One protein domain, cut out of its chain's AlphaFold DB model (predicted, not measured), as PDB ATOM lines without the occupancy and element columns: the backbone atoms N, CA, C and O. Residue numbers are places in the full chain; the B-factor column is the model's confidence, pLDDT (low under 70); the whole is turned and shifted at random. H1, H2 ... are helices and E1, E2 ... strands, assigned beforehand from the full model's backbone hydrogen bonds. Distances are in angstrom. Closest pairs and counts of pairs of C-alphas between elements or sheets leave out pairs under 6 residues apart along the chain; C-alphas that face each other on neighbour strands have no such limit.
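Overview. This is residues 373 to 483, 504 to 529 and 538 to 577 of the 579 residues of a protein of Ensete ventricosum (UniProt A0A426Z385). With little regular structure, the parallel sheet E2 E3 lies between H3 and the pair H1 H2, and H1 and H3 reach the antiparallel sheet E4 E1 E5. Of 177 printed residues, 69 are in four named helices and five named strands, a mixed class. The whole, 61 by 47 by 38 A, is only just compact, close to loose, with radius of gyration of the C-alphas 18.5 A.

Along the chain. E1, residues 386 to 394, begins at C-alpha (61.984, -48.188, 280.473). H1 is 420 to 430, E2 434 to 439, H2 460 to 469, E3 473 to 478, E4 507 to 511, H3 515 to 529, H4 558 to 561, and E5 572 to 574, ending at (65.078, -44.059, 280.282).

Arrangement. Parallel E2 and E3 have N 437 and O 475 2.9 A apart; antiparallel E1 and E4 have N 392 and O 509 2.9 A apart. H1 touches H2, closest C-alphas 429 and 467, 7.3 A. In H1, H2 and H3 every O i to N i+4 pair is within hydrogen-bond range.

Size, cuts and confidence. Cuts at 484 to 503 and 530 to 537 leave C-alpha gaps of 24.8 A and 17.6 A. Links E1 to H1 and E2 to H2 are long. pLDDT is under 70 in 27 residues.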
ATOM      1  N   PRO A 373      73.170 -55.189 284.607       56.44
ATOM      2  CA  PRO A 373      71.877 -55.627 284.057       56.44
ATOM      3  C   PRO A 373      70.704 -55.496 285.049       56.44
ATOM      4  O   PRO A 373      69.542 -55.423 284.632       56.44
ATOM      5  N   ASP A 374      71.027 -55.408 286.344       65.00
ATOM      6  CA  ASP A 374      70.095 -55.371 287.472       65.00
ATOM      7  C   ASP A 374      69.751 -53.948 287.953       65.00
ATOM      8  O   ASP A 374      69.051 -53.790 288.955       65.00
ATOM      9  N   HIS A 375      70.215 -52.892 287.268       74.69
ATOM     10  CA  HIS A 375      69.832 -51.525 287.619       74.69
ATOM     11  C   HIS A 375      68.322 -51.321 287.408       74.69
ATOM     12  O   HIS A 375      67.814 -51.384 286.287       74.69
ATOM     13  N   CYS A 376      67.599 -51.078 288.501       75.00
ATOM     14  CA  CYS A 376      66.141 -50.948 288.511       75.00
ATOM     15  C   CYS A 376      65.637 -49.506 288.329       75.00
ATOM     16  O   CYS A 376      64.423 -49.293 288.317       75.00
ATOM     17  N   GLY A 377      66.549 -48.546 288.148       83.31
ATOM     18  CA  GLY A 377      66.233 -47.123 288.102       83.31
ATOM     19  C   GLY A 377      66.127 -46.495 289.492       83.31
ATOM     20  O   GLY A 377      66.434 -47.120 290.510       83.31
ATOM     21  N   VAL A 378      65.690 -45.241 289.533       85.94
ATOM     22  CA  VAL A 378      65.404 -44.515 290.769       85.94
ATOM     23  C   VAL A 378      64.147 -45.110 291.419       85.94
ATOM     24  O   VAL A 378      63.108 -45.228 290.765       85.94
ATOM     25  N   PRO A 379      64.209 -45.550 292.688       83.50
ATOM     26  CA  PRO A 379      63.066 -46.153 293.361       83.50
ATOM     27  C   PRO A 379      62.029 -45.099 293.773       83.50
ATOM     28  O   PRO A 379      62.351 -43.936 293.990       83.50
ATOM     29  N   GLY A 380      60.777 -45.526 293.959       82.88
ATOM     30  CA  GLY A 380      59.720 -44.662 294.502       82.88
ATOM     31  C   GLY A 380      59.195 -43.590 293.539       82.88
ATOM     32  O   GLY A 380      58.486 -42.686 293.971       82.88
ATOM     33  N   THR A 381      59.510 -43.685 292.248       89.38
ATOM     34  CA  THR A 381      59.024 -42.765 291.212       89.38
ATOM     35  C   THR A 381      57.689 -43.223 290.624       89.38
ATOM     36  O   THR A 381      57.335 -44.403 290.667       89.38
ATOM     37  N   TYR A 382      56.948 -42.284 290.026       91.88
ATOM     38  CA  TYR A 382      55.666 -42.578 289.379       91.88
ATOM     39  C   TYR A 382      55.820 -43.491 288.155       91.88
ATOM     40  O   TYR A 382      55.090 -44.472 288.012       91.88
ATOM     41  N   PHE A 383      56.793 -43.189 287.288       93.50
ATOM     42  CA  PHE A 383      57.105 -44.014 286.125       93.50
ATOM     43  C   PHE A 383      58.317 -44.914 286.389       93.50
ATOM     44  O   PHE A 383      59.284 -44.465 287.013       93.50
ATOM     45  N   PRO A 384      58.283 -46.178 285.930       91.38
ATOM     46  CA  PRO A 384      59.403 -47.100 286.067       91.38
ATOM     47  C   PRO A 384      60.492 -46.830 285.020       91.38
ATOM     48  O   PRO A 384      60.245 -46.189 283.998       91.38
ATOM     49  N   LEU A 385      61.678 -47.409 285.220       88.75
ATOM     50  CA  LEU A 385      62.711 -47.470 284.187       88.75
ATOM     51  C   LEU A 385      62.207 -48.237 282.951       88.75
ATOM     52  O   LEU A 385      61.759 -49.384 283.040       88.75
ATOM     53  N   ARG A 386      62.315 -47.614 281.778       88.88
ATOM     54  CA  ARG A 386      61.984 -48.188 280.473       88.88
ATOM     55  C   ARG A 386      63.259 -48.561 279.728       88.88
ATOM     56  O   ARG A 386      64.106 -47.708 279.488       88.88
ATOM     57  N   LYS A 387      63.391 -49.827 279.337       85.38
ATOM     58  CA  LYS A 387      64.519 -50.325 278.533       85.38
ATOM     59  C   LYS A 387      64.208 -50.225 277.033       85.38
ATOM     60  O   LYS A 387      63.035 -50.159 276.671       85.38
ATOM     61  N   GLY A 388      65.232 -50.226 276.177       82.81
ATOM     62  CA  GLY A 388      65.040 -50.294 274.719       82.81
ATOM     63  C   GLY A 388      64.625 -48.978 274.043       82.81
ATOM     64  O   GLY A 388      63.879 -49.014 273.070       82.81
ATOM     65  N   GLY A 389      65.006 -47.818 274.590       86.56
ATOM     66  CA  GLY A 389      64.702 -46.502 274.011       86.56
ATOM     67  C   GLY A 389      65.893 -45.865 273.295       86.56
ATOM     68  O   GLY A 389      66.995 -46.405 273.292       86.56
ATOM     69  N   LYS A 390      65.685 -44.673 272.737       88.75
ATOM     70  CA  LYS A 390      66.745 -43.794 272.227       88.75
ATOM     71  C   LYS A 390      66.547 -42.394 272.788       88.75
ATOM     72  O   LYS A 390      65.428 -41.883 272.816       88.75
ATOM     73  N   VAL A 391      67.643 -41.782 273.229       91.19
ATOM     74  CA  VAL A 391      67.665 -40.385 273.664       91.19
ATOM     75  C   VAL A 391      68.587 -39.614 272.736       91.19
ATOM     76  O   VAL A 391      69.751 -39.966 272.577       91.19
ATOM     77  N   THR A 392      68.062 -38.558 272.123       92.06
ATOM     78  CA  THR A 392      68.882 -37.563 271.420       92.06
ATOM     79  C   THR A 392      69.019 -36.362 272.337       92.06
ATOM     80  O   THR A 392      68.006 -35.793 272.740       92.06
ATOM     81  N   LEU A 393      70.248 -36.005 272.698       92.31
ATOM     82  CA  LEU A 393      70.535 -34.810 273.487       92.31
ATOM     83  C   LEU A 393      70.797 -33.650 272.536       92.31
ATOM     84  O   LEU A 393      71.463 -33.819 271.516       92.31
ATOM     85  N   TYR A 394      70.281 -32.478 272.875       92.38
ATOM     86  CA  TYR A 394      70.473 -31.288 272.072       92.38
ATOM     87  C   TYR A 394      71.213 -30.222 272.859       92.38
ATOM     88  O   TYR A 394      70.780 -29.801 273.936       92.38
ATOM     89  N   GLN A 395      72.301 -29.749 272.264       90.44
ATOM     90  CA  GLN A 395      72.931 -28.502 272.644       90.44
ATOM     91  C   GLN A 395      72.215 -27.364 271.910       90.44
ATOM     92  O   GLN A 395      72.210 -27.320 270.681       90.44
ATOM     93  N   ASP A 396      71.606 -26.457 272.675       90.25
ATOM     94  CA  ASP A 396      70.854 -25.306 272.171       90.25
ATOM     95  C   ASP A 396      69.660 -25.664 271.253       90.25
ATOM     96  O   ASP A 396      69.304 -26.821 271.015       90.25
ATOM     97  N   ALA A 397      68.974 -24.635 270.747       90.69
ATOM     98  CA  ALA A 397      67.902 -24.796 269.762       90.69
ATOM     99  C   ALA A 397      68.434 -25.255 268.389       90.69
ATOM    100  O   ALA A 397      67.762 -25.992 267.662       90.69
ATOM    101  N   HIS A 398      69.627 -24.784 268.027       90.81
ATOM    102  CA  HIS A 398      70.318 -25.082 266.781       90.81
ATOM    103  C   HIS A 398      71.793 -24.700 266.925       90.81
ATOM    104  O   HIS A 398      72.097 -23.609 267.412       90.81
ATOM    105  N   VAL A 399      72.679 -25.554 266.417       89.25
ATOM    106  CA  VAL A 399      74.093 -25.237 266.220       89.25
ATOM    107  C   VAL A 399      74.444 -25.500 264.751       89.25
ATOM    108  O   VAL A 399      74.088 -26.567 264.240       89.25
ATOM    109  N   PRO A 400      75.088 -24.551 264.043       88.81
ATOM    110  CA  PRO A 400      75.486 -24.757 262.656       88.81
ATOM    111  C   PRO A 400      76.526 -25.871 262.501       88.81
ATOM    112  O   PRO A 400      77.340 -26.120 263.394       88.81
ATOM    113  N   ASP A 401      76.541 -26.497 261.327       88.31
ATOM    114  CA  ASP A 401      77.479 -27.580 261.034       88.31
ATOM    115  C   ASP A 401      78.936 -27.093 261.092       88.31
ATOM    116  O   ASP A 401      79.267 -25.996 260.634       88.31
ATOM    117  N   GLY A 402      79.815 -27.918 261.668       88.94
ATOM    118  CA  GLY A 402      81.247 -27.629 261.810       88.94
ATOM    119  C   GLY A 402      81.632 -26.723 262.987       88.94
ATOM    120  O   GLY A 402      82.816 -26.448 263.160       88.94
ATOM    121  N   TYR A 403      80.673 -26.266 263.805       90.00
ATOM    122  CA  TYR A 403      80.953 -25.448 264.999       90.00
ATOM    123  C   TYR A 403      81.150 -26.265 266.280       90.00
ATOM    124  O   TYR A 403      81.680 -25.743 267.261       90.00
ATOM    125  N   LEU A 404      80.734 -27.531 266.282       90.88
ATOM    126  CA  LEU A 404      80.940 -28.453 267.394       90.88
ATOM    127  C   LEU A 404      82.070 -29.433 267.066       90.88
ATOM    128  O   LEU A 404      82.250 -29.780 265.898       90.88
ATOM    129  N   PRO A 405      82.841 -29.873 268.074       91.44
ATOM    130  CA  PRO A 405      83.916 -30.827 267.861       91.44
ATOM    131  C   PRO A 405      83.368 -32.214 267.507       91.44
ATOM    132  O   PRO A 405      82.320 -32.632 268.011       91.44
ATOM    133  N   ASP A 406      84.145 -32.954 266.719       90.88
ATOM    134  CA  ASP A 406      83.941 -34.386 266.519       90.88
ATOM    135  C   ASP A 406      84.309 -35.129 267.809       90.88
ATOM    136  O   ASP A 406      85.472 -35.154 268.226       90.88
ATOM    137  N   LEU A 407      83.317 -35.729 268.467       90.81
ATOM    138  CA  LEU A 407      83.521 -36.473 269.710       90.81
ATOM    139  C   LEU A 407      83.548 -37.972 269.412       90.81
ATOM    140  O   LEU A 407      82.544 -38.545 268.999       90.81
ATOM    141  N   MET A 408      84.691 -38.617 269.639       91.62
ATOM    142  CA  MET A 408      84.819 -40.068 269.502       91.62
ATOM    143  C   MET A 408      84.213 -40.769 270.727       91.62
ATOM    144  O   MET A 408      84.613 -40.519 271.864       91.62
ATOM    145  N   LEU A 409      83.253 -41.652 270.481       89.38
ATOM    146  CA  LEU A 409      82.596 -42.510 271.459       89.38
ATOM    147  C   LEU A 409      83.312 -43.870 271.560       89.38
ATOM    148  O   LEU A 409      84.282 -44.160 270.854       89.38
ATOM    149  N   GLY A 410      82.812 -44.740 272.443       84.19
ATOM    150  CA  GLY A 410      83.237 -46.139 272.494       84.19
ATOM    151  C   GLY A 410      83.076 -46.848 271.140       84.19
ATOM    152  O   GLY A 410      82.287 -46.437 270.291       84.19
ATOM    153  N   ASN A 411      83.835 -47.926 270.933       84.81
ATOM    154  CA  ASN A 411      83.806 -48.741 269.708       84.81
ATOM    155  C   ASN A 411      84.145 -47.986 268.403       84.81
ATOM    156  O   ASN A 411      83.845 -48.480 267.320       84.81
ATOM    157  N   GLY A 412      84.790 -46.814 268.487       86.19
ATOM    158  CA  GLY A 412      85.210 -46.034 267.316       86.19
ATOM    159  C   GLY A 412      84.076 -45.282 266.616       86.19
ATOM    160  O   GLY A 412      84.248 -44.857 265.477       86.19
ATOM    161  N   MET A 413      82.923 -45.131 267.274       86.69
ATOM    162  CA  MET A 413      81.813 -44.326 266.761       86.69
ATOM    163  C   MET A 413      82.071 -42.836 267.003       86.69
ATOM    164  O   MET A 413      82.843 -42.472 267.888       86.69
ATOM    165  N   TYR A 414      81.404 -41.970 266.246       89.44
ATOM    166  CA  TYR A 414      81.433 -40.523 266.457       89.44
ATOM    167  C   TYR A 414      80.060 -40.048 266.919       89.44
ATOM    168  O   TYR A 414      79.040 -40.538 266.442       89.44
ATOM    169  N   TYR A 415      80.038 -39.113 267.863       89.06
ATOM    170  CA  TYR A 415      78.808 -38.500 268.338       89.06
ATOM    171  C   TYR A 415      78.212 -37.604 267.254       89.06
ATOM    172  O   TYR A 415      78.867 -36.678 266.774       89.06
ATOM    173  N   GLU A 416      76.958 -37.865 266.901       89.25
ATOM    174  CA  GLU A 416      76.191 -37.033 265.982       89.25
ATOM    175  C   GLU A 416      75.418 -35.967 266.768       89.25
ATOM    176  O   GLU A 416      74.548 -36.279 267.587       89.25
ATOM    177  N   HIS A 417      75.737 -34.695 266.524       90.12
ATOM    178  CA  HIS A 417      75.069 -33.569 267.177       90.12
ATOM    179  C   HIS A 417      73.675 -33.338 266.579       90.12
ATOM    180  O   HIS A 417      73.537 -33.058 265.389       90.12
ATOM    181  N   GLY A 418      72.634 -33.417 267.412       89.50
ATOM    182  CA  GLY A 418      71.256 -33.166 266.988       89.50
ATOM    183  C   GLY A 418      70.923 -31.675 266.838       89.50
ATOM    184  O   GLY A 418      71.500 -30.820 267.510       89.50
ATOM    185  N   LYS A 419      69.916 -31.353 266.015       92.75
ATOM    186  CA  LYS A 419      69.408 -29.983 265.816       92.75
ATOM    187  C   LYS A 419      67.985 -29.859 266.371       92.75
ATOM    188  O   LYS A 419      67.018 -30.077 265.650       92.75
ATOM    189  N   CYS A 420      67.851 -29.468 267.642       94.81
ATOM    190  CA  CYS A 420      66.586 -29.482 268.398       94.81
ATOM    191  C   CYS A 420      65.377 -28.934 267.623       94.81
ATOM    192  O   CYS A 420      64.382 -29.627 267.423       94.81
ATOM    193  N   TRP A 421      65.451 -27.689 267.146       94.44
ATOM    194  CA  TRP A 421      64.320 -27.054 266.467       94.44
ATOM    195  C   TRP A 421      64.069 -27.595 265.059       94.44
ATOM    196  O   TRP A 421      62.937 -27.502 264.581       94.44
ATOM    197  N   HIS A 422      65.080 -28.193 264.422       93.62
ATOM    198  CA  HIS A 422      64.880 -28.933 263.178       93.62
ATOM    199  C   HIS A 422      64.082 -30.203 263.437       93.62
ATOM    200  O   HIS A 422      63.021 -30.378 262.846       93.62
ATOM    201  N   ASP A 423      64.502 -30.996 264.418       95.44
ATOM    202  CA  ASP A 423      63.826 -32.238 264.775       95.44
ATOM    203  C   ASP A 423      62.392 -31.996 265.271       95.44
ATOM    204  O   ASP A 423      61.483 -32.750 264.926       95.44
ATOM    205  N   ILE A 424      62.144 -30.918 266.029       96.00
ATOM    206  CA  ILE A 424      60.781 -30.513 266.419       96.00
ATOM    207  C   ILE A 424      59.946 -30.152 265.184       96.00
ATOM    208  O   ILE A 424      58.789 -30.565 265.081       96.00
ATOM    209  N   CYS A 425      60.506 -29.376 264.250       95.19
ATOM    210  CA  CYS A 425      59.813 -28.980 263.025       95.19
ATOM    211  C   CYS A 425      59.444 -30.212 262.188       95.19
ATOM    212  O   CYS A 425      58.280 -30.383 261.818       95.19
ATOM    213  N   ASP A 426      60.404 -31.111 261.979       95.06
ATOM    214  CA  ASP A 426      60.219 -32.350 261.233       95.06
ATOM    215  C   ASP A 426      59.214 -33.280 261.917       95.06
ATOM    216  O   ASP A 426      58.344 -33.838 261.246       95.06
ATOM    217  N   ALA A 427      59.255 -33.406 263.246       96.69
ATOM    218  CA  ALA A 427      58.280 -34.191 263.999       96.69
ATOM    219  C   ALA A 427      56.850 -33.653 263.822       96.69
ATOM    220  O   ALA A 427      55.921 -34.430 263.593       96.69
ATOM    221  N   ILE A 428      56.661 -32.329 263.866       97.19
ATOM    222  CA  ILE A 428      55.351 -31.698 263.648       97.19
ATOM    223  C   ILE A 428      54.877 -31.913 262.204       97.19
ATOM    224  O   ILE A 428      53.728 -32.309 261.991       97.19
ATOM    225  N   ILE A 429      55.745 -31.678 261.214       95.56
ATOM    226  CA  ILE A 429      55.424 -31.849 259.789       95.56
ATOM    227  C   ILE A 429      54.997 -33.293 259.506       95.56
ATOM    228  O   ILE A 429      53.973 -33.524 258.854       95.56
ATOM    229  N   ASN A 430      55.739 -34.266 260.035       96.25
ATOM    230  CA  ASN A 430      55.522 -35.685 259.767       96.25
ATOM    231  C   ASN A 430      54.446 -36.336 260.649       96.25
ATOM    232  O   ASN A 430      54.035 -37.467 260.371       96.25
ATOM    233  N   ALA A 431      53.943 -35.649 261.679       96.38
ATOM    234  CA  ALA A 431      52.894 -36.179 262.541       96.38
ATOM    235  C   ALA A 431      51.626 -36.533 261.741       96.38
ATOM    236  O   ALA A 431      51.135 -35.754 260.920       96.38
ATOM    237  N   ARG A 432      51.072 -37.724 262.009       95.19
ATOM    238  CA  ARG A 432      49.873 -38.257 261.323       95.19
ATOM    239  C   ARG A 432      48.653 -38.429 262.221       95.19
ATOM    240  O   ARG A 432      47.547 -38.597 261.716       95.19
ATOM    241  N   ARG A 433      48.847 -38.478 263.541       94.50
ATOM    242  CA  ARG A 433      47.790 -38.841 264.500       94.50
ATOM    243  C   ARG A 433      47.596 -37.775 265.562       94.50
ATOM    244  O   ARG A 433      46.493 -37.252 265.681       94.50
ATOM    245  N   LEU A 434      48.654 -37.418 266.285       95.44
ATOM    246  CA  LEU A 434      48.591 -36.438 267.365       95.44
ATOM    247  C   LEU A 434      49.833 -35.551 267.416       95.44
ATOM    248  O   LEU A 434      50.916 -35.981 267.028       95.44
ATOM    249  N   ILE A 435      49.643 -34.333 267.920       97.56
ATOM    250  CA  ILE A 435      50.682 -33.392 268.347       97.56
ATOM    251  C   ILE A 435      50.215 -32.818 269.684       97.56
ATOM    252  O   ILE A 435      49.286 -32.007 269.724       97.56
ATOM    253  N   TYR A 436      50.823 -33.256 270.782       97.00
ATOM    254  CA  TYR A 436      50.511 -32.764 272.122       97.00
ATOM    255  C   TYR A 436      51.678 -31.920 272.624       97.00
ATOM    256  O   TYR A 436      52.810 -32.391 272.664       97.00
ATOM    257  N   ILE A 437      51.405 -30.666 272.974       95.88
ATOM    258  CA  ILE A 437      52.420 -29.704 273.411       95.88
ATOM    259  C   ILE A 437      52.053 -29.224 274.807       95.88
ATOM    260  O   ILE A 437      50.953 -28.720 275.027       95.88
ATOM    261  N   ILE A 438      52.986 -29.351 275.743       91.56
ATOM    262  CA  ILE A 438      52.909 -28.757 277.075       91.56
ATOM    263  C   ILE A 438      54.066 -27.778 277.226       91.56
ATOM    264  O   ILE A 438      55.185 -28.079 276.821       91.56
ATOM    265  N   GLY A 439      53.803 -26.599 277.774       87.94
ATOM    266  CA  GLY A 439      54.845 -25.594 277.922       87.94
ATOM    267  C   GLY A 439      54.444 -24.466 278.850       87.94
ATOM    268  O   GLY A 439      53.268 -24.120 278.966       87.94
ATOM    269  N   TRP A 440      55.446 -23.879 279.497       85.81
ATOM    270  CA  TRP A 440      55.277 -22.664 280.287       85.81
ATOM    271  C   TRP A 440      54.781 -21.500 279.419       85.81
ATOM    272  O   TRP A 440      53.865 -20.782 279.799       85.81
ATOM    273  N   SER A 441      55.334 -21.368 278.212       84.25
ATOM    274  CA  SER A 441      54.894 -20.402 277.207       84.25
ATOM    275  C   SER A 441      55.055 -20.977 275.801       84.25
ATOM    276  O   SER A 441      55.974 -21.753 275.540       84.25
ATOM    277  N   VAL A 442      54.155 -20.598 274.891       88.94
ATOM    278  CA  VAL A 442      54.193 -20.992 273.475       88.94
ATOM    279  C   VAL A 442      53.991 -19.754 272.605       88.94
ATOM    280  O   VAL A 442      52.886 -19.226 272.484       88.94
ATOM    281  N   PHE A 443      55.062 -19.311 271.947       89.38
ATOM    282  CA  PHE A 443      55.024 -18.179 271.022       89.38
ATOM    283  C   PHE A 443      54.697 -18.651 269.606       89.38
ATOM    284  O   PHE A 443      55.564 -19.089 268.856       89.38
ATOM    285  N   HIS A 444      53.431 -18.535 269.209       91.25
ATOM    286  CA  HIS A 444      52.953 -19.058 267.924       91.25
ATOM    287  C   HIS A 444      53.552 -18.364 266.681       91.25
ATOM    288  O   HIS A 444      53.441 -18.890 265.575       91.25
ATOM    289  N   THR A 445      54.159 -17.185 266.826       92.69
ATOM    290  CA  THR A 445      54.798 -16.436 265.729       92.69
ATOM    291  C   THR A 445      56.243 -16.856 265.464       92.69
ATOM    292  O   THR A 445      56.839 -16.404 264.487       92.69
ATOM    293  N   VAL A 446      56.818 -17.720 266.306       92.31
ATOM    294  CA  VAL A 446      58.198 -18.180 266.148       92.31
ATOM    295  C   VAL A 446      58.353 -19.049 264.896       92.31
ATOM    296  O   VAL A 446      57.473 -19.843 264.568       92.31
ATOM    297  N   ARG A 447      59.493 -18.924 264.209       93.06
ATOM    298  CA  ARG A 447      59.938 -19.875 263.177       93.06
ATOM    299  C   ARG A 447      60.987 -20.800 263.780       93.06
ATOM    300  O   ARG A 447      61.949 -20.302 264.374       93.06
ATOM    301  N   LEU A 448      60.768 -22.108 263.637       92.19
ATOM    302  CA  LEU A 448      61.668 -23.147 264.141       92.19
ATOM    303  C   LEU A 448      62.941 -23.252 263.289       92.19
ATOM    304  O   LEU A 448      64.036 -23.335 263.831       92.19
ATOM    305  N   ILE A 449      62.821 -23.160 261.964       92.44
ATOM    306  CA  ILE A 449      63.983 -23.140 261.069       92.44
ATOM    307  C   ILE A 449      64.311 -21.702 260.684       92.44
ATOM    308  O   ILE A 449      63.426 -20.947 260.269       92.44
ATOM    309  N   ARG A 450      65.581 -21.317 260.850       89.62
ATOM    310  CA  ARG A 450      66.059 -19.941 260.625       89.62
ATOM    311  C   ARG A 450      67.343 -19.859 259.797       89.62
ATOM    312  O   ARG A 450      67.885 -18.768 259.636       89.62
ATOM    313  N   ASP A 451      67.812 -20.987 259.280       83.81
ATOM    314  CA  ASP A 451      69.065 -21.094 258.539       83.81
ATOM    315  C   ASP A 451      69.034 -20.239 257.263       83.81
ATOM    316  O   ASP A 451      67.989 -20.050 256.621       83.81
ATOM    317  N   ALA A 452      70.200 -19.711 256.884       67.06
ATOM    318  CA  ALA A 452      70.346 -18.888 255.691       67.06
ATOM    319  C   ALA A 452      69.939 -19.692 254.442       67.06
ATOM    320  O   ALA A 452      70.566 -20.690 254.102       67.06
ATOM    321  N   GLY A 453      68.876 -19.252 253.760       67.06
ATOM    322  CA  GLY A 453      68.341 -19.898 252.553       67.06
ATOM    323  C   GLY A 453      66.951 -20.519 252.713       67.06
ATOM    324  O   GLY A 453      66.317 -20.812 251.704       67.06
ATOM    325  N   ASN A 454      66.426 -20.646 253.937       65.56
ATOM    326  CA  ASN A 454      65.119 -21.266 254.183       65.56
ATOM    327  C   ASN A 454      64.005 -20.231 254.447       65.56
ATOM    328  O   ASN A 454      63.289 -20.275 255.451       65.56
ATOM    329  N   SER A 455      63.851 -19.260 253.535       60.12
ATOM    330  CA  SER A 455      62.953 -18.098 253.691       60.12
ATOM    331  C   SER A 455      61.455 -18.436 253.775       60.12
ATOM    332  O   SER A 455      60.641 -17.546 254.020       60.12
ATOM    333  N   SER A 456      61.076 -19.699 253.574       72.50
ATOM    334  CA  SER A 456      59.689 -20.172 253.557       72.50
ATOM    335  C   SER A 456      59.272 -21.001 254.776       72.50
ATOM    336  O   SER A 456      58.136 -21.468 254.794       72.50
ATOM    337  N   SER A 457      60.126 -21.200 255.792       78.75
ATOM    338  CA  SER A 457      59.741 -21.988 256.980       78.75
ATOM    339  C   SER A 457      58.498 -21.383 257.642       78.75
ATOM    340  O   SER A 457      58.582 -20.230 258.064       78.75
ATOM    341  N   PRO A 458      57.367 -22.098 257.790       85.88
ATOM    342  CA  PRO A 458      56.157 -21.539 258.386       85.88
ATOM    343  C   PRO A 458      56.391 -21.115 259.841       85.88
ATOM    344  O   PRO A 458      57.281 -21.627 260.526       85.88
ATOM    345  N   ILE A 459      55.589 -20.162 260.319       93.50
ATOM    346  CA  ILE A 459      55.520 -19.891 261.759       93.50
ATOM    347  C   ILE A 459      54.834 -21.070 262.457       93.50
ATOM    348  O   ILE A 459      53.951 -21.713 261.883       93.50
ATOM    349  N   LEU A 460      55.214 -21.335 263.705       95.31
ATOM    350  CA  LEU A 460      54.733 -22.476 264.485       95.31
ATOM    351  C   LEU A 460      53.200 -22.554 264.529       95.31
ATOM    352  O   LEU A 460      52.625 -23.625 264.359       95.31
ATOM    353  N   GLY A 461      52.528 -21.419 264.718       95.44
ATOM    354  CA  GLY A 461      51.071 -21.354 264.790       95.44
ATOM    355  C   GLY A 461      50.377 -21.802 263.505       95.44
ATOM    356  O   GLY A 461      49.376 -22.514 263.575       95.44
ATOM    357  N   ASP A 462      50.905 -21.421 262.344       95.75
ATOM    358  CA  ASP A 462      50.331 -21.803 261.050       95.75
ATOM    359  C   ASP A 462      50.623 -23.268 260.734       95.75
ATOM    360  O   ASP A 462      49.742 -23.978 260.249       95.75
ATOM    361  N   LEU A 463      51.814 -23.751 261.101       96.12
ATOM    362  CA  LEU A 463      52.167 -25.160 260.985       96.12
ATOM    363  C   LEU A 463      51.213 -26.042 261.809       96.12
ATOM    364  O   LEU A 463      50.611 -26.970 261.273       96.12
ATOM    365  N   LEU A 464      50.996 -25.715 263.087       97.69
ATOM    366  CA  LEU A 464      50.078 -26.461 263.955       97.69
ATOM    367  C   LEU A 464      48.628 -26.414 263.452       97.69
ATOM    368  O   LEU A 464      47.928 -27.429 263.489       97.69
ATOM    369  N   LYS A 465      48.175 -25.262 262.938       97.62
ATOM    370  CA  LYS A 465      46.852 -25.140 262.307       97.62
ATOM    371  C   LYS A 465      46.732 -26.021 261.066       97.62
ATOM    372  O   LYS A 465      45.725 -26.715 260.948       97.62
ATOM    373  N   SER A 466      47.740 -26.033 260.189       97.31
ATOM    374  CA  SER A 466      47.766 -26.892 258.995       97.31
ATOM    375  C   SER A 466      47.625 -28.360 259.384       97.31
ATOM    376  O   SER A 466      46.708 -29.038 258.929       97.31
ATOM    377  N   LYS A 467      48.446 -28.832 260.333       97.75
ATOM    378  CA  LYS A 467      48.372 -30.217 260.820       97.75
ATOM    379  C   LYS A 467      47.002 -30.546 261.415       97.75
ATOM    380  O   LYS A 467      46.462 -31.621 261.162       97.75
ATOM    381  N   SER A 468      46.398 -29.615 262.154       96.94
ATOM    382  CA  SER A 468      45.037 -29.796 262.667       96.94
ATOM    383  C   SER A 468      43.991 -29.901 261.551       96.94
ATOM    384  O   SER A 468      43.042 -30.670 261.696       96.94
ATOM    385  N   GLN A 469      44.139 -29.147 260.459       97.38
ATOM    386  CA  GLN A 469      43.242 -29.197 259.296       97.38
ATOM    387  C   GLN A 469      43.402 -30.493 258.491       97.38
ATOM    388  O   GLN A 469      42.423 -30.991 257.943       97.38
ATOM    389  N   GLU A 470      44.598 -31.085 258.488       97.00
ATOM    390  CA  GLU A 470      44.873 -32.420 257.933       97.00
ATOM    391  C   GLU A 470      44.251 -33.563 258.763       97.00
ATOM    392  O   GLU A 470      44.293 -34.724 258.359       97.00
ATOM    393  N   GLY A 471      43.666 -33.254 259.926       95.56
ATOM    394  CA  GLY A 471      43.033 -34.226 260.817       95.56
ATOM    395  C   GLY A 471      43.944 -34.764 261.923       95.56
ATOM    396  O   GLY A 471      43.534 -35.662 262.660       95.56
ATOM    397  N   VAL A 472      45.155 -34.219 262.087       96.81
ATOM    398  CA  VAL A 472      46.013 -34.526 263.240       96.81
ATOM    399  C   VAL A 472      45.401 -33.907 264.496       96.81
ATOM    400  O   VAL A 472      45.021 -32.736 264.510       96.81
ATOM    401  N   ARG A 473      45.312 -34.668 265.589       96.31
ATOM    402  CA  ARG A 473      44.828 -34.143 266.868       96.31
ATOM    403  C   ARG A 473      45.897 -33.258 267.505       96.31
ATOM    404  O   ARG A 473      46.857 -33.769 268.073       96.31
ATOM    405  N   VAL A 474      45.706 -31.944 267.446       96.81
ATOM    406  CA  VAL A 474      46.629 -30.972 268.045       96.81
ATOM    407  C   VAL A 474      46.060 -30.451 269.366       96.81
ATOM    408  O   VAL A 474      45.005 -29.820 269.366       96.81
ATOM    409  N   LEU A 475      46.737 -30.723 270.487       95.75
ATOM    410  CA  LEU A 475      46.343 -30.267 271.828       95.75
ATOM    411  C   LEU A 475      47.490 -29.503 272.490       95.75
ATOM    412  O   LEU A 475      48.626 -29.969 272.500       95.75
ATOM    413  N   LEU A 476      47.183 -28.333 273.051       94.12
ATOM    414  CA  LEU A 476      48.152 -27.479 273.734       94.12
ATOM    415  C   LEU A 476      47.731 -27.294 275.194       94.12
ATOM    416  O   LEU A 476      46.637 -26.799 275.458       94.12
ATOM    417  N   LEU A 477      48.606 -27.658 276.131       91.25
ATOM    418  CA  LEU A 477      48.470 -27.388 277.561       91.25
ATOM    419  C   LEU A 477      49.503 -26.324 277.954       91.25
ATOM    420  O   LEU A 477      50.630 -26.636 278.334       91.25
ATOM    421  N   VAL A 478      49.130 -25.057 277.785       89.69
ATOM    422  CA  VAL A 478      49.992 -23.903 278.085       89.69
ATOM    423  C   VAL A 478      49.696 -23.409 279.496       89.69
ATOM    424  O   VAL A 478      48.529 -23.347 279.886       89.69
ATOM    425  N   TRP A 479      50.733 -23.088 280.269       83.12
ATOM    426  CA  TRP A 479      50.549 -22.519 281.603       83.12
ATOM    427  C   TRP A 479      49.805 -21.179 281.522       83.12
ATOM    428  O   TRP A 479      50.179 -20.283 280.769       83.12
ATOM    429  N   ASP A 480      48.726 -21.061 282.291       72.56
ATOM    430  CA  ASP A 480      47.922 -19.846 282.390       72.56
ATOM    431  C   ASP A 480      48.428 -19.045 283.593       72.56
ATOM    432  O   ASP A 480      48.045 -19.326 284.732       72.56
ATOM    433  N   ASP A 481      49.360 -18.120 283.347       59.94
ATOM    434  CA  ASP A 481      49.944 -17.278 284.390       59.94
ATOM    435  C   ASP A 481      48.863 -16.332 284.955       59.94
ATOM    436  O   ASP A 481      48.426 -15.412 284.252       59.94
ATOM    437  N   PRO A 482      48.439 -16.481 286.225       50.78
ATOM    438  CA  PRO A 482      47.419 -15.627 286.832       50.78
ATOM    439  C   PRO A 482      47.786 -14.137 286.843       50.78
ATOM    440  O   PRO A 482      46.890 -13.304 286.964       50.78
ATOM    441  N   THR A 483      49.072 -13.790 286.702       48.91
ATOM    442  CA  THR A 483      49.551 -12.399 286.631       48.91
ATOM    443  C   THR A 483      49.414 -11.766 285.243       48.91
ATOM    444  O   THR A 483      49.469 -10.545 285.123       48.91
ATOM    445  N   HIS A 504      69.721 -24.204 283.470       47.44
ATOM    446  CA  HIS A 504      70.547 -24.909 282.495       47.44
ATOM    447  C   HIS A 504      69.761 -26.126 281.989       47.44
ATOM    448  O   HIS A 504      70.034 -27.260 282.376       47.44
ATOM    449  N   ASP A 505      68.747 -25.879 281.163       64.12
ATOM    450  CA  ASP A 505      67.919 -26.928 280.580       64.12
ATOM    451  C   ASP A 505      68.667 -27.578 279.411       64.12
ATOM    452  O   ASP A 505      69.011 -26.924 278.422       64.12
ATOM    453  N   LEU A 506      68.901 -28.888 279.505       73.44
ATOM    454  CA  LEU A 506      69.315 -29.689 278.359       73.44
ATOM    455  C   LEU A 506      68.061 -30.180 277.634       73.44
ATOM    456  O   LEU A 506      67.195 -30.828 278.224       73.44
ATOM    457  N   HIS A 507      67.963 -29.888 276.341       89.62
ATOM    458  CA  HIS A 507      66.850 -30.362 275.530       89.62
ATOM    459  C   HIS A 507      67.104 -31.814 275.117       89.62
ATOM    460  O   HIS A 507      68.240 -32.205 274.844       89.62
ATOM    461  N   SER A 508      66.048 -32.623 275.037       93.81
ATOM    462  CA  SER A 508      66.165 -33.996 274.551       93.81
ATOM    463  C   SER A 508      64.946 -34.446 273.756       93.81
ATOM    464  O   SER A 508      63.835 -33.940 273.939       93.81
ATOM    465  N   ARG A 509      65.163 -35.419 272.871       94.94
ATOM    466  CA  ARG A 509      64.116 -36.211 272.222       94.94
ATOM    467  C   ARG A 509      64.185 -37.632 272.747       94.94
ATOM    468  O   ARG A 509      65.267 -38.213 272.804       94.94
ATOM    469  N   ILE A 510      63.026 -38.178 273.097       94.00
ATOM    470  CA  ILE A 510      62.875 -39.548 273.582       94.00
ATOM    471  C   ILE A 510      62.080 -40.332 272.544       94.00
ATOM    472  O   ILE A 510      60.915 -40.028 272.291       94.00
ATOM    473  N   ASP A 511      62.705 -41.364 271.993       91.25
ATOM    474  CA  ASP A 511      62.077 -42.347 271.121       91.25
ATOM    475  C   ASP A 511      61.979 -43.694 271.863       91.25
ATOM    476  O   ASP A 511      62.887 -44.090 272.598       91.25
ATOM    477  N   GLY A 512      60.873 -44.420 271.681       90.69
ATOM    478  CA  GLY A 512      60.661 -45.740 272.290       90.69
ATOM    479  C   GLY A 512      59.746 -45.733 273.526       90.69
ATOM    480  O   GLY A 512      58.910 -44.839 273.676       90.69
ATOM    481  N   PRO A 513      59.839 -46.744 274.416       90.75
ATOM    482  CA  PRO A 513      58.817 -46.985 275.441       90.75
ATOM    483  C   PRO A 513      58.608 -45.839 276.443       90.75
ATOM    484  O   PRO A 513      57.482 -45.629 276.887       90.75
ATOM    485  N   ALA A 514      59.648 -45.064 276.768       92.94
ATOM    486  CA  ALA A 514      59.539 -43.920 277.684       92.94
ATOM    487  C   ALA A 514      58.709 -42.750 277.130       92.94
ATOM    488  O   ALA A 514      58.182 -41.956 277.907       92.94
ATOM    489  N   ALA A 515      58.495 -42.668 275.811       93.94
ATOM    490  CA  ALA A 515      57.600 -41.664 275.233       93.94
ATOM    491  C   ALA A 515      56.142 -41.834 275.720       93.94
ATOM    492  O   ALA A 515      55.405 -40.853 275.829       93.94
ATOM    493  N   TYR A 516      55.733 -43.060 276.078       93.56
ATOM    494  CA  TYR A 516      54.406 -43.332 276.645       93.56
ATOM    495  C   TYR A 516      54.233 -42.740 278.042       93.56
ATOM    496  O   TYR A 516      53.123 -42.349 278.393       93.56
ATOM    497  N   ASP A 517      55.307 -42.634 278.823       94.94
ATOM    498  CA  ASP A 517      55.262 -42.030 280.155       94.94
ATOM    499  C   ASP A 517      55.061 -40.507 280.043       94.94
ATOM    500  O   ASP A 517      54.217 -39.926 280.730       94.94
ATOM    501  N   VAL A 518      55.732 -39.865 279.077       94.69
ATOM    502  CA  VAL A 518      55.515 -38.446 278.737       94.69
ATOM    503  C   VAL A 518      54.075 -38.203 278.266       94.69
ATOM    504  O   VAL A 518      53.419 -37.271 278.741       94.69
ATOM    505  N   LEU A 519      53.554 -39.061 277.381       94.31
ATOM    506  CA  LEU A 519      52.161 -39.008 276.929       94.31
ATOM    507  C   LEU A 519      51.183 -39.173 278.098       94.31
ATOM    508  O   LEU A 519      50.248 -38.385 278.227       94.31
ATOM    509  N   LYS A 520      51.412 -40.156 278.973       93.69
ATOM    510  CA  LYS A 520      50.548 -40.423 280.125       93.69
ATOM    511  C   LYS A 520      50.466 -39.218 281.057       93.69
ATOM    512  O   LYS A 520      49.370 -38.817 281.448       93.69
ATOM    513  N   ASN A 521      51.608 -38.596 281.355       94.00
ATOM    514  CA  ASN A 521      51.656 -37.364 282.138       94.00
ATOM    515  C   ASN A 521      50.869 -36.226 281.459       94.00
ATOM    516  O   ASN A 521      50.134 -35.502 282.135       94.00
ATOM    517  N   PHE A 522      50.965 -36.079 280.132       93.88
ATOM    518  CA  PHE A 522      50.152 -35.105 279.398       93.88
ATOM    519  C   PHE A 522      48.650 -35.383 279.555       93.88
ATOM    520  O   PHE A 522      47.897 -34.472 279.897       93.88
ATOM    521  N   GLU A 523      48.206 -36.624 279.345       92.88
ATOM    522  CA  GLU A 523      46.795 -37.019 279.440       92.88
ATOM    523  C   GLU A 523      46.216 -36.780 280.839       92.88
ATOM    524  O   GLU A 523      45.126 -36.225 280.982       92.88
ATOM    525  N   GLU A 524      46.953 -37.148 281.887       91.44
ATOM    526  CA  GLU A 524      46.533 -36.944 283.274       91.44
ATOM    527  C   GLU A 524      46.418 -35.455 283.621       91.44
ATOM    528  O   GLU A 524      45.418 -35.026 284.211       91.44
ATOM    529  N   ARG A 525      47.396 -34.641 283.202       89.56
ATOM    530  CA  ARG A 525      47.355 -33.180 283.376       89.56
ATOM    531  C   ARG A 525      46.222 -32.550 282.575       89.56
ATOM    532  O   ARG A 525      45.525 -31.686 283.105       89.56
ATOM    533  N   TRP A 526      45.989 -33.015 281.349       89.81
ATOM    534  CA  TRP A 526      44.881 -32.573 280.507       89.81
ATOM    535  C   TRP A 526      43.535 -32.843 281.176       89.81
ATOM    536  O   TRP A 526      42.728 -31.929 281.328       89.81
ATOM    537  N   LEU A 527      43.314 -34.072 281.654       88.06
ATOM    538  CA  LEU A 527      42.088 -34.463 282.354       88.06
ATOM    539  C   LEU A 527      41.900 -33.719 283.679       88.06
ATOM    540  O   LEU A 527      40.767 -33.487 284.103       88.06
ATOM    541  N   LYS A 528      42.987 -33.353 284.365       85.56
ATOM    542  CA  LYS A 528      42.919 -32.517 285.569       85.56
ATOM    543  C   LYS A 528      42.534 -31.078 285.222       85.56
ATOM    544  O   LYS A 528      41.661 -30.522 285.883       85.56
ATOM    545  N   ALA A 529      43.139 -30.503 284.185       82.31
ATOM    546  CA  ALA A 529      42.878 -29.135 283.740       82.31
ATOM    547  C   ALA A 529      41.490 -28.966 283.096       82.31
ATOM    548  O   ALA A 529      40.868 -27.915 283.226       82.31
ATOM    549  N   LEU A 538      26.024 -30.265 283.050       47.34
ATOM    550  CA  LEU A 538      25.458 -30.733 281.777       47.34
ATOM    551  C   LEU A 538      26.474 -30.632 280.617       47.34
ATOM    552  O   LEU A 538      26.432 -29.701 279.820       47.34
ATOM    553  N   LYS A 539      27.395 -31.598 280.519       44.72
ATOM    554  CA  LYS A 539      27.754 -32.323 279.278       44.72
ATOM    555  C   LYS A 539      28.942 -33.255 279.528       44.72
ATOM    556  O   LYS A 539      30.033 -32.846 279.908       44.72
ATOM    557  N   LYS A 540      28.703 -34.533 279.259       44.19
ATOM    558  CA  LYS A 540      29.662 -35.637 279.212       44.19
ATOM    559  C   LYS A 540      30.531 -35.458 277.951       44.19
ATOM    560  O   LYS A 540      30.207 -36.023 276.920       44.19
ATOM    561  N   SER A 541      31.527 -34.566 277.988       45.38
ATOM    562  CA  SER A 541      32.288 -34.176 276.778       45.38
ATOM    563  C   SER A 541      33.794 -33.959 276.987       45.38
ATOM    564  O   SER A 541      34.481 -33.605 276.036       45.38
ATOM    565  N   SER A 542      34.348 -34.175 278.186       50.12
ATOM    566  CA  SER A 542      35.809 -34.070 278.373       50.12
ATOM    567  C   SER A 542      36.583 -35.270 277.800       50.12
ATOM    568  O   SER A 542      37.805 -35.203 277.722       50.12
ATOM    569  N   ASP A 543      35.894 -36.352 277.421       54.84
ATOM    570  CA  ASP A 543      36.503 -37.634 277.019       54.84
ATOM    571  C   ASP A 543      36.830 -37.727 275.512       54.84
ATOM    572  O   ASP A 543      37.418 -38.706 275.079       54.84
ATOM    573  N   ASP A 544      36.463 -36.723 274.700       65.44
ATOM    574  CA  ASP A 544      36.537 -36.816 273.224       65.44
ATOM    575  C   ASP A 544      37.749 -36.090 272.604       65.44
ATOM    576  O   ASP A 544      38.019 -36.192 271.406       65.44
ATOM    577  N   ALA A 545      38.490 -35.319 273.407       81.25
ATOM    578  CA  ALA A 545      39.651 -34.571 272.921       81.25
ATOM    579  C   ALA A 545      40.895 -35.459 272.759       81.25
ATOM    580  O   ALA A 545      41.636 -35.304 271.788       81.25
ATOM    581  N   LEU A 546      41.119 -36.382 273.701       89.38
ATOM    582  CA  LEU A 546      42.267 -37.287 273.703       89.38
ATOM    583  C   LEU A 546      42.006 -38.487 272.786       89.38
ATOM    584  O   LEU A 546      40.937 -39.095 272.816       89.38
ATOM    585  N   LEU A 547      43.000 -38.850 271.979       88.00
ATOM    586  CA  LEU A 547      42.953 -40.089 271.206       88.00
ATOM    587  C   LEU A 547      43.187 -41.304 272.109       88.00
ATOM    588  O   LEU A 547      44.121 -41.319 272.899       88.00
ATOM    589  N   ARG A 548      42.392 -42.362 271.920       86.75
ATOM    590  CA  ARG A 548      42.637 -43.684 272.521       86.75
ATOM    591  C   ARG A 548      43.672 -44.430 271.687       86.75
ATOM    592  O   ARG A 548      43.309 -45.198 270.793       86.75
ATOM    593  N   ILE A 549      44.945 -44.121 271.913       86.75
ATOM    594  CA  ILE A 549      46.049 -44.554 271.052       86.75
ATOM    595  C   ILE A 549      46.192 -46.080 270.958       86.75
ATOM    596  O   ILE A 549      46.615 -46.576 269.920       86.75
ATOM    597  N   GLU A 550      45.744 -46.837 271.965       82.44
ATOM    598  CA  GLU A 550      45.779 -48.308 271.968       82.44
ATOM    599  C   GLU A 550      44.837 -48.924 270.925       82.44
ATOM    600  O   GLU A 550      44.926 -50.108 270.614       82.44
ATOM    601  N   ARG A 551      43.899 -48.129 270.397       84.38
ATOM    602  CA  ARG A 551      42.951 -48.545 269.358       84.38
ATOM    603  C   ARG A 551      43.419 -48.188 267.950       84.38
ATOM    604  O   ARG A 551      42.688 -48.465 267.002       84.38
ATOM    605  N   ILE A 552      44.577 -47.542 267.801       85.62
ATOM    606  CA  ILE A 552      45.114 -47.111 266.508       85.62
ATOM    607  C   ILE A 552      46.095 -48.187 266.014       85.62
ATOM    608  O   ILE A 552      47.169 -48.308 266.595       85.62
ATOM    609  N   PRO A 553      45.773 -48.947 264.946       81.06
ATOM    610  CA  PRO A 553      46.580 -50.097 264.515       81.06
ATOM    611  C   PRO A 553      48.032 -49.761 264.150       81.06
ATOM    612  O   PRO A 553      48.917 -50.586 264.343       81.06
ATOM    613  N   ASP A 554      48.274 -48.548 263.648       83.50
ATOM    614  CA  ASP A 554      49.603 -48.102 263.209       83.50
ATOM    615  C   ASP A 554      50.484 -47.591 264.366       83.50
ATOM    616  O   ASP A 554      51.627 -47.198 264.139       83.50
ATOM    617  N   ILE A 555      49.958 -47.538 265.598       83.38
ATOM    618  CA  ILE A 555      50.717 -47.170 266.798       83.38
ATOM    619  C   ILE A 555      51.070 -48.454 267.544       83.38
ATOM    620  O   ILE A 555      50.201 -49.175 268.032       83.38
ATOM    621  N   ILE A 556      52.366 -48.740 267.650       81.31
ATOM    622  CA  ILE A 556      52.865 -49.928 268.345       81.31
ATOM    623  C   ILE A 556      52.548 -49.794 269.838       81.31
ATOM    624  O   ILE A 556      52.915 -48.810 270.457       81.31
ATOM    625  N   GLY A 557      51.874 -50.766 270.451       77.62
ATOM    626  CA  GLY A 557      51.632 -50.736 271.898       77.62
ATOM    627  C   GLY A 557      52.927 -50.864 272.714       77.62
ATOM    628  O   GLY A 557      53.847 -51.578 272.318       77.62
ATOM    629  N   VAL A 558      52.972 -50.243 273.899       75.88
ATOM    630  CA  VAL A 558      54.145 -50.261 274.799       75.88
ATOM    631  C   VAL A 558      54.646 -51.679 275.115       75.88
ATOM    632  O   VAL A 558      55.849 -51.909 275.190       75.88
ATOM    633  N   THR A 559      53.742 -52.657 275.228       70.62
ATOM    634  CA  THR A 559      54.073 -54.066 275.501       70.62
ATOM    635  C   THR A 559      54.830 -54.743 274.363       70.62
ATOM    636  O   THR A 559      55.572 -55.688 274.606       70.62
ATOM    637  N   ASN A 560      54.659 -54.262 273.131       66.62
ATOM    638  CA  ASN A 560      55.294 -54.833 271.944       66.62
ATOM    639  C   ASN A 560      56.701 -54.258 271.717       66.62
ATOM    640  O   ASN A 560      57.522 -54.908 271.078       66.62
ATOM    641  N   LEU A 561      56.998 -53.070 272.262       66.94
ATOM    642  CA  LEU A 561      58.319 -52.435 272.165       66.94
ATOM    643  C   LEU A 561      59.359 -53.046 273.119       66.94
ATOM    644  O   LEU A 561      60.550 -52.956 272.849       66.94
ATOM    645  N   LEU A 562      58.927 -53.715 274.194       61.09
ATOM    646  CA  LEU A 562      59.814 -54.339 275.190       61.09
ATOM    647  C   LEU A 562      60.662 -55.506 274.643       61.09
ATOM    648  O   LEU A 562      61.523 -56.008 275.353       61.09
ATOM    649  N   TYR A 563      60.421 -55.943 273.404       52.91
ATOM    650  CA  TYR A 563      61.113 -57.069 272.763       52.91
ATOM    651  C   TYR A 563      62.172 -56.644 271.730       52.91
ATOM    652  O   TYR A 563      62.715 -57.494 271.022       52.91
ATOM    653  N   MET A 564      62.468 -55.349 271.604       56.62
ATOM    654  CA  MET A 564      63.456 -54.854 270.644       56.62
ATOM    655  C   MET A 564      64.878 -54.909 271.236       56.62
ATOM    656  O   MET A 564      65.305 -54.005 271.937       56.62
ATOM    657  N   ASN A 565      65.558 -56.020 270.938       53.97
ATOM    658  CA  ASN A 565      67.009 -56.258 270.881       53.97
ATOM    659  C   ASN A 565      67.919 -55.540 271.911       53.97
ATOM    660  O   ASN A 565      68.464 -54.478 271.630       53.97
ATOM    661  N   ASP A 566      68.229 -56.214 273.024       58.28
ATOM    662  CA  ASP A 566      69.184 -55.763 274.061       58.28
ATOM    663  C   ASP A 566      70.653 -55.630 273.583       58.28
ATOM    664  O   ASP A 566      71.521 -55.227 274.355       58.28
ATOM    665  N   ASN A 567      70.959 -55.977 272.328       62.56
ATOM    666  CA  ASN A 567      72.323 -55.986 271.783       62.56
ATOM    667  C   ASN A 567      72.695 -54.730 270.975       62.56
ATOM    668  O   ASN A 567      73.793 -54.687 270.420       62.56
ATOM    669  N   ASP A 568      71.807 -53.741 270.852       72.44
ATOM    670  CA  ASP A 568      72.137 -52.484 270.172       72.44
ATOM    671  C   ASP A 568      72.922 -51.552 271.121       72.44
ATOM    672  O   ASP A 568      72.358 -51.099 272.125       72.44
ATOM    673  N   PRO A 569      74.206 -51.250 270.826       68.88
ATOM    674  CA  PRO A 569      75.049 -50.411 271.676       68.88
ATOM    675  C   PRO A 569      74.581 -48.951 271.769       68.88
ATOM    676  O   PRO A 569      75.059 -48.233 272.644       68.88
ATOM    677  N   GLU A 570      73.667 -48.502 270.902       74.56
ATOM    678  CA  GLU A 570      73.057 -47.168 270.970       74.56
ATOM    679  C   GLU A 570      71.772 -47.127 271.810       74.56
ATOM    680  O   GLU A 570      71.136 -46.076 271.913       74.56
ATOM    681  N   THR A 571      71.367 -48.245 272.419       82.44
ATOM    682  CA  THR A 571      70.143 -48.315 273.223       82.44
ATOM    683  C   THR A 571      70.283 -47.574 274.548       82.44
ATOM    684  O   THR A 571      71.224 -47.779 275.310       82.44
ATOM    685  N   TRP A 572      69.264 -46.783 274.882       85.56
ATOM    686  CA  TRP A 572      69.123 -46.108 276.167       85.56
ATOM    687  C   TRP A 572      68.075 -46.790 277.045       85.56
ATOM    688  O   TRP A 572      67.036 -47.277 276.585       85.56
ATOM    689  N   HIS A 573      68.332 -46.798 278.349       87.19
ATOM    690  CA  HIS A 573      67.309 -47.033 279.362       87.19
ATOM    691  C   HIS A 573      66.909 -45.679 279.946       87.19
ATOM    692  O   HIS A 573      67.770 -44.893 280.329       87.19
ATOM    693  N   VAL A 574      65.612 -45.389 279.972       90.06
ATOM    694  CA  VAL A 574      65.078 -44.059 280.282       90.06
ATOM    695  C   VAL A 574      64.037 -44.176 281.378       90.06
ATOM    696  O   VAL A 574      63.135 -45.005 281.299       90.06
ATOM    697  N   GLN A 575      64.139 -43.325 282.390       91.75
ATOM    698  CA  GLN A 575      63.133 -43.177 283.430       91.75
ATOM    699  C   GLN A 575      62.690 -41.720 283.465       91.75
ATOM    700  O   GLN A 575      63.523 -40.819 283.499       91.75
ATOM    701  N   VAL A 576      61.379 -41.497 283.402       92.06
ATOM    702  CA  VAL A 576      60.800 -40.151 283.441       92.06
ATOM    703  C   VAL A 576      60.427 -39.824 284.880       92.06
ATOM    704  O   VAL A 576      59.578 -40.488 285.475       92.06
ATOM    705  N   GLU A 577      61.033 -38.778 285.425       88.56
ATOM    706  CA  GLU A 577      60.728 -38.267 286.760       88.56
ATOM    707  C   GLU A 577      59.921 -36.974 286.653       88.56
ATOM    708  O   GLU A 577      60.166 -36.131 285.789       88.56
TER     709      GLU A 577